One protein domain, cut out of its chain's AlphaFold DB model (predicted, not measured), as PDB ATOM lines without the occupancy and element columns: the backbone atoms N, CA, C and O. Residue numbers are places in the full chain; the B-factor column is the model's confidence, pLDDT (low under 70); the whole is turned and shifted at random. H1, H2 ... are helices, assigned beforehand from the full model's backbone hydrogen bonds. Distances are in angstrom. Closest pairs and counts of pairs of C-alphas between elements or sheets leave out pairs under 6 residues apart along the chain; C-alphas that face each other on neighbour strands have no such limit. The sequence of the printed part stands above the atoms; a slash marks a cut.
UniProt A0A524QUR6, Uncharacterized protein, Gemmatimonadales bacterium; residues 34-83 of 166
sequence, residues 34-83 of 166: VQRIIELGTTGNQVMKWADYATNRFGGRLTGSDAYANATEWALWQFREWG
ATOM      1  N   VAL A  34     158.617 -17.902   9.998       92.62
ATOM      2  CA  VAL A  34     157.868 -17.792   8.738       92.62
ATOM      3  C   VAL A  34     157.813 -19.144   8.031       92.62
ATOM      4  O   VAL A  34     156.738 -19.568   7.606       92.62
ATOM      5  N   GLN A  35     158.933 -19.869   7.975       91.94
ATOM      6  CA  GLN A  35     158.974 -21.222   7.409       91.94
ATOM      7  C   GLN A  35     158.028 -22.173   8.148       91.94
ATOM      8  O   GLN A  35     157.277 -22.916   7.513       91.94
ATOM      9  N   ARG A  36     157.980 -22.094   9.485       92.88
ATOM     10  CA  ARG A  36     157.064 -22.910  10.288       92.88
ATOM     11  C   ARG A  36     155.593 -22.562  10.048       92.88
ATOM     12  O   ARG A  36     154.765 -23.469   9.994       92.88
ATOM     13  N   ILE A  37     155.251 -21.283   9.874       92.56
ATOM     14  CA  ILE A  37     153.883 -20.855   9.529       92.56
ATOM     15  C   ILE A  37     153.475 -21.422   8.163       92.56
ATOM     16  O   ILE A  37     152.367 -21.943   8.023       92.56
ATOM     17  N   ILE A  38     154.370 -21.374   7.171       92.81
ATOM     18  CA  ILE A  38     154.122 -21.934   5.834       92.81
ATOM     19  C   ILE A  38     153.920 -23.454   5.910       92.81
ATOM     20  O   ILE A  38     152.971 -23.982   5.328       92.81
ATOM     21  N   GLU A  39     154.764 -24.168   6.655       94.06
ATOM     22  CA  GLU A  39     154.631 -25.615   6.862       94.06
ATOM     23  C   GLU A  39     153.290 -25.970   7.528       94.06
ATOM     24  O   GLU A  39     152.582 -26.864   7.060       94.06
ATOM     25  N   LEU A  40     152.889 -25.232   8.569       94.38
ATOM     26  CA  LEU A  40     151.595 -25.418   9.235       94.38
ATOM     27  C   LEU A  40     150.417 -25.137   8.293       94.38
ATOM     28  O   LEU A  40     149.455 -25.901   8.280       94.38
ATOM     29  N   GLY A  41     150.491 -24.087   7.472       92.81
ATOM     30  CA  GLY A  41     149.449 -23.760   6.495       92.81
ATOM     31  C   GLY A  41     149.323 -24.786   5.363       92.81
ATOM     32  O   GLY A  41     148.230 -25.011   4.841       92.81
ATOM     33  N   THR A  42     150.420 -25.448   4.997       92.69
ATOM     34  CA  THR A  42     150.449 -26.416   3.889       92.69
ATOM     35  C   THR A  42     150.127 -27.840   4.333       92.69
ATOM     36  O   THR A  42     149.381 -28.531   3.645       92.69
ATOM     37  N   THR A  43     150.635 -28.275   5.487       93.94
ATOM     38  CA  THR A  43     150.524 -29.673   5.946       93.94
ATOM     39  C   THR A  43     149.545 -29.865   7.104       93.94
ATOM     40  O   THR A  43     148.920 -30.917   7.206       93.94
ATOM     41  N   GLY A  44     149.386 -28.857   7.963       90.75
ATOM     42  CA  GLY A  44     148.629 -28.937   9.217       90.75
ATOM     43  C   GLY A  44     147.396 -28.037   9.276       90.75
ATOM     44  O   GLY A  44     146.922 -27.734  10.374       90.75
ATOM     45  N   ASN A  45     146.882 -27.563   8.136       94.12
ATOM     46  CA  ASN A  45     145.750 -26.641   8.149       94.12
ATOM     47  C   ASN A  45     144.454 -27.332   8.602       94.12
ATOM     48  O   ASN A  45     144.211 -28.505   8.335       94.12
ATOM     49  N   GLN A  46     143.597 -26.568   9.281       95.12
ATOM     50  CA  GLN A  46     142.292 -27.035   9.762       95.12
ATOM     51  C   GLN A  46     141.126 -26.409   8.983       95.12
ATOM     52  O   GLN A  46     140.008 -26.347   9.491       95.12
ATOM     53  N   VAL A  47     141.356 -25.946   7.746       94.81
ATOM     54  CA  VAL A  47     140.343 -25.219   6.957       94.81
ATOM     55  C   VAL A  47     139.062 -26.036   6.811       94.81
ATOM     56  O   VAL A  47     137.976 -25.515   7.040       94.81
ATOM     57  N   MET A  48     139.180 -27.333   6.515       95.94
ATOM     58  CA  MET A  48     138.014 -28.200   6.321       95.94
ATOM     59  C   MET A  48     137.196 -28.402   7.597       95.94
ATOM     60  O   MET A  48     135.972 -28.449   7.532       95.94
ATOM     61  N   LYS A  49     137.851 -28.454   8.761       95.25
ATOM     62  CA  LYS A  49     137.164 -28.515  10.055       95.25
ATOM     63  C   LYS A  49     136.341 -27.250  10.288       95.25
ATOM     64  O   LYS A  49     135.187 -27.335  10.684       95.25
ATOM     65  N   TRP A  50     136.913 -26.075  10.036       94.69
ATOM     66  CA  TRP A  50     136.203 -24.810  10.247       94.69
ATOM     67  C   TRP A  50     135.108 -24.573   9.204       94.69
ATOM     68  O   TRP A  50     134.040 -24.063   9.542       94.69
ATOM     69  N   ALA A  51     135.338 -25.008   7.965       95.44
ATOM     70  CA  ALA A  51     134.323 -25.012   6.923       95.44
ATOM     71  C   ALA A  51     133.122 -25.884   7.315       95.44
ATOM     72  O   ALA A  51     131.994 -25.435   7.149       95.44
ATOM     73  N   ASP A  52     133.350 -27.062   7.906       96.12
ATOM     74  CA  ASP A  52     132.289 -27.956   8.386       96.12
ATOM     75  C   ASP A  52     131.389 -27.285   9.439       96.12
ATOM     76  O   ASP A  52     130.164 -27.283   9.300       96.12
ATOM     77  N   TYR A  53     131.971 -26.604  10.433       95.19
ATOM     78  CA  TYR A  53     131.187 -25.804  11.383       95.19
ATOM     79  C   TYR A  53     130.379 -24.713  10.670       95.19
ATOM     80  O   TYR A  53     129.179 -24.566  10.899       95.19
ATOM     81  N   ALA A  54     130.994 -23.963   9.757       93.38
ATOM     82  CA  ALA A  54     130.268 -22.932   9.032       93.38
ATOM     83  C   ALA A  54     129.099 -23.532   8.224       93.38
ATOM     84  O   ALA A  54     127.965 -23.068   8.328       93.38
ATOM     85  N   THR A  55     129.326 -24.563   7.418       94.56
ATOM     86  CA  THR A  55     128.325 -25.045   6.457       94.56
ATOM     87  C   THR A  55     127.321 -26.012   7.059       94.56
ATOM     88  O   THR A  55     126.132 -25.879   6.789       94.56
ATOM     89  N   ASN A  56     127.769 -26.964   7.873       95.50
ATOM     90  CA  ASN A  56     126.935 -28.074   8.326       95.50
ATOM     91  C   ASN A  56     126.316 -27.813   9.699       95.50
ATOM     92  O   ASN A  56     125.208 -28.275   9.961       95.50
ATOM     93  N   ARG A  57     126.979 -27.030  10.565       94.44
ATOM     94  CA  ARG A  57     126.404 -26.641  11.863       94.44
ATOM     95  C   ARG A  57     125.474 -25.430  11.760       94.44
ATOM     96  O   ARG A  57     124.400 -25.474  12.354       94.44
ATOM     97  N   PHE A  58     125.860 -24.375  11.036       94.75
ATOM     98  CA  PHE A  58     125.045 -23.149  10.931       94.75
ATOM     99  C   PHE A  58     124.248 -23.036   9.627       94.75
ATOM    100  O   PHE A  58     123.125 -22.538   9.639       94.75
ATOM    101  N   GLY A  59     124.801 -23.476   8.495       93.44
ATOM    102  CA  GLY A  59     124.102 -23.416   7.208       93.44
ATOM    103  C   GLY A  59     123.954 -21.995   6.653       93.44
ATOM    104  O   GLY A  59     124.889 -21.199   6.695       93.44
ATOM    105  N   GLY A  60     122.801 -21.672   6.062       92.62
ATOM    106  CA  GLY A  60     122.562 -20.376   5.417       92.62
ATOM    107  C   GLY A  60     122.478 -19.214   6.415       92.62
ATOM    108  O   GLY A  60     121.463 -19.049   7.080       92.62
ATOM    109  N   ARG A  61     123.520 -18.379   6.477       94.31
ATOM    110  CA  ARG A  61     123.655 -17.238   7.405       94.31
ATOM    111  C   ARG A  61     123.221 -15.919   6.762       94.31
ATOM    112  O   ARG A  61     124.044 -15.044   6.511       94.31
ATOM    113  N   LEU A  62     121.937 -15.796   6.433       92.50
ATOM    114  CA  LEU A  62     121.397 -14.546   5.889       92.50
ATOM    115  C   LEU A  62     121.417 -13.443   6.965       92.50
ATOM    116  O   LEU A  62     121.168 -13.730   8.135       92.50
ATOM    117  N   THR A  63     121.667 -12.191   6.587       92.25
ATOM    118  CA  THR A  63     121.593 -11.048   7.511       92.25
ATOM    119  C   THR A  63     120.236 -11.000   8.219       92.25
ATOM    120  O   THR A  63     119.199 -11.144   7.573       92.25
ATOM    121  N   GLY A  64     120.239 -10.823   9.542       90.88
ATOM    122  CA  GLY A  64     119.015 -10.810  10.354       90.88
ATOM    123  C   GLY A  64     118.391 -12.183  10.632       90.88
ATOM    124  O   GLY A  64     117.279 -12.238  11.151       90.88
ATOM    125  N   SER A  65     119.057 -13.285  10.272       93.38
ATOM    126  CA  SER A  65     118.637 -14.645  10.648       93.38
ATOM    127  C   SER A  65     119.305 -15.114  11.940       93.38
ATOM    128  O   SER A  65     120.416 -14.685  12.268       93.38
ATOM    129  N   ASP A  66     118.690 -16.082  12.621       93.31
ATOM    130  CA  ASP A  66     119.252 -16.678  13.842       93.31
ATOM    131  C   ASP A  66     120.552 -17.431  13.536       93.31
ATOM    132  O   ASP A  66     121.493 -17.432  14.326       93.31
ATOM    133  N   ALA A  67     120.637 -18.059  12.358       95.06
ATOM    134  CA  ALA A  67     121.839 -18.758  11.913       95.06
ATOM    135  C   ALA A  67     123.041 -17.810  11.792       95.06
ATOM    136  O   ALA A  67     124.158 -18.198  12.132       95.06
ATOM    137  N   TYR A  68     122.821 -16.574  11.329       94.62
ATOM    138  CA  TYR A  68     123.865 -15.552  11.276       94.62
ATOM    139  C   TYR A  68     124.308 -15.129  12.679       94.62
ATOM    140  O   TYR A  68     125.505 -15.160  12.958       94.62
ATOM    141  N   ALA A  69     123.364 -14.799  13.566       93.81
ATOM    142  CA  ALA A  69     123.674 -14.385  14.936       93.81
ATOM    143  C   ALA A  69     124.465 -15.469  15.691       93.81
ATOM    144  O   ALA A  69     125.575 -15.218  16.159       93.81
ATOM    145  N   ASN A  70     123.964 -16.708  15.679       95.81
ATOM    146  CA  ASN A  70     124.608 -17.846  16.338       95.81
ATOM    147  C   ASN A  70     126.016 -18.134  15.791       95.81
ATOM    148  O   ASN A  70     126.920 -18.476  16.553       95.81
ATOM    149  N   ALA A  71     126.221 -18.016  14.474       96.62
ATOM    150  CA  ALA A  71     127.532 -18.237  13.867       96.62
ATOM    151  C   ALA A  71     128.544 -17.159  14.278       96.62
ATOM    152  O   ALA A  71     129.705 -17.471  14.539       96.62
ATOM    153  N   THR A  72     128.100 -15.905  14.348       95.94
ATOM    154  CA  THR A  72     128.923 -14.758  14.740       95.94
ATOM    155  C   THR A  72     129.320 -14.835  16.216       95.94
ATOM    156  O   THR A  72     130.497 -14.687  16.546       95.94
ATOM    157  N   GLU A  73     128.377 -15.161  17.102       96.50
ATOM    158  CA  GLU A  73     128.653 -15.390  18.526       96.50
ATOM    159  C   GLU A  73     129.593 -16.581  18.749       96.50
ATOM    160  O   GLU A  73     130.529 -16.506  19.547       96.50
ATOM    161  N   TRP A  74     129.395 -17.673  18.007       97.06
ATOM    162  CA  TRP A  74     130.286 -18.827  18.075       97.06
ATOM    163  C   TRP A  74     131.703 -18.498  17.596       97.06
ATOM    164  O   TRP A  74     132.671 -18.927  18.223       97.06
ATOM    165  N   ALA A  75     131.840 -17.720  16.517       96.88
ATOM    166  CA  ALA A  75     133.141 -17.287  16.018       96.88
ATOM    167  C   ALA A  75     133.868 -16.408  17.046       96.88
ATOM    168  O   ALA A  75     135.050 -16.626  17.313       96.88
ATOM    169  N   LEU A  76     133.149 -15.478  17.685       97.81
ATOM    170  CA  LEU A  76     133.679 -14.666  18.779       97.81
ATOM    171  C   LEU A  76     134.191 -15.537  19.932       97.81
ATOM    172  O   LEU A  76     135.298 -15.325  20.426       97.81
ATOM    173  N   TRP A  77     133.391 -16.519  20.356       97.38
ATOM    174  CA  TRP A  77     133.794 -17.460  21.396       97.38
ATOM    175  C   TRP A  77     135.051 -18.242  20.989       97.38
ATOM    176  O   TRP A  77     135.998 -18.303  21.767       97.38
ATOM    177  N   GLN A  78     135.124 -18.760  19.760       96.94
ATOM    178  CA  GLN A  78     136.307 -19.478  19.273       96.94
ATOM    179  C   GLN A  78     137.571 -18.618  19.229       96.94
ATOM    180  O   GLN A  78     138.636 -19.089  19.623       96.94
ATOM    181  N   PHE A  79     137.474 -17.358  18.804       97.62
ATOM    182  CA  PHE A  79     138.623 -16.454  18.831       97.62
ATOM    183  C   PHE A  79     139.133 -16.223  20.255       97.62
ATOM    184  O   PHE A  79     140.343 -16.243  20.481       97.62
ATOM    185  N   ARG A  80     138.228 -16.103  21.230       97.75
ATOM    186  CA  ARG A  80     138.597 -15.983  22.647       97.75
ATOM    187  C   ARG A  80     139.244 -17.255  23.193       97.75
ATOM    188  O   ARG A  80     140.227 -17.151  23.918       97.75
ATOM    189  N   GLU A  81     138.767 -18.438  22.803       97.31
ATOM    190  CA  GLU A  81     139.406 -19.717  23.165       97.31
ATOM    191  C   GLU A  81     140.835 -19.837  22.611       97.31
ATOM    192  O   GLU A  81     141.695 -20.455  23.234       97.31
ATOM    193  N   TRP A  82     141.129 -19.213  21.467       96.56
ATOM    194  CA  TRP A  82     142.496 -19.118  20.937       96.56
ATOM    195  C   TRP A  82     143.353 -18.045  21.621       96.56
ATOM    196  O   TRP A  82     144.520 -17.884  21.268       96.56
ATOM    197  N   GLY A  83     142.801 -17.324  22.599       98.00
ATOM    198  CA  GLY A  83     143.485 -16.257  23.324       98.00
ATOM    199  C   GLY A  83     143.525 -14.922  22.578       98.00
ATOM    200  O   GLY A  83     144.357 -14.079  22.907       98.00
TER     201      GLY A  83
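Overview. This is residues 34 to 83 of the 166 residues of an uncharacterized protein of Gemmatimonadales bacterium (UniProt A0A524QUR6). The longest helix, H3, folds back on H2 as an open helical hairpin, a V joined at one end, and H1 sticks out beyond the open end of H2. The printed part has 50 residues with three named helices, H1, H2 and H3 in chain order, and no named strand; the class is all helix. It is loose, with a radius of gyration of the C-alphas of 13.7 A, and elongated, spanning 41 by 22 by 14 A.

Along the chain. H3, residues 66 to 81, is 22.4 A long and ends at C-alpha 81, (139.406, -19.717, 23.165). H2, residues 47 to 58, is 15.9 A long. H1, residues 34 to 43, begins at C-alpha 34, (157.868, -17.792, 8.738), and is 14.2 A long.

Arrangement. H3 touches H2 with residues 67 to 71 alone, and H2 touches H3 with residues 54 to 58 alone; their closest C-alphas, those of Phe 58 and Ala 67, are 5.5 A apart. This hairpin runs opposite ways at a tilt of 38 degrees, only just steep. H1 is apart from H2 and H3. Every O i to N i+4 pair is within hydrogen-bond range in H1 and H3, and 7 of 8 in H2.

Size, cuts and confidence. The C-alphas farthest apart, those of Gln 35 and Gly 64, are 41.4 A apart. The printed part has no cut; the link from H1 to H2 is tight, that from H2 to H3 short. Mean pLDDT of the printed part is 94.7, and no printed residue is under 70.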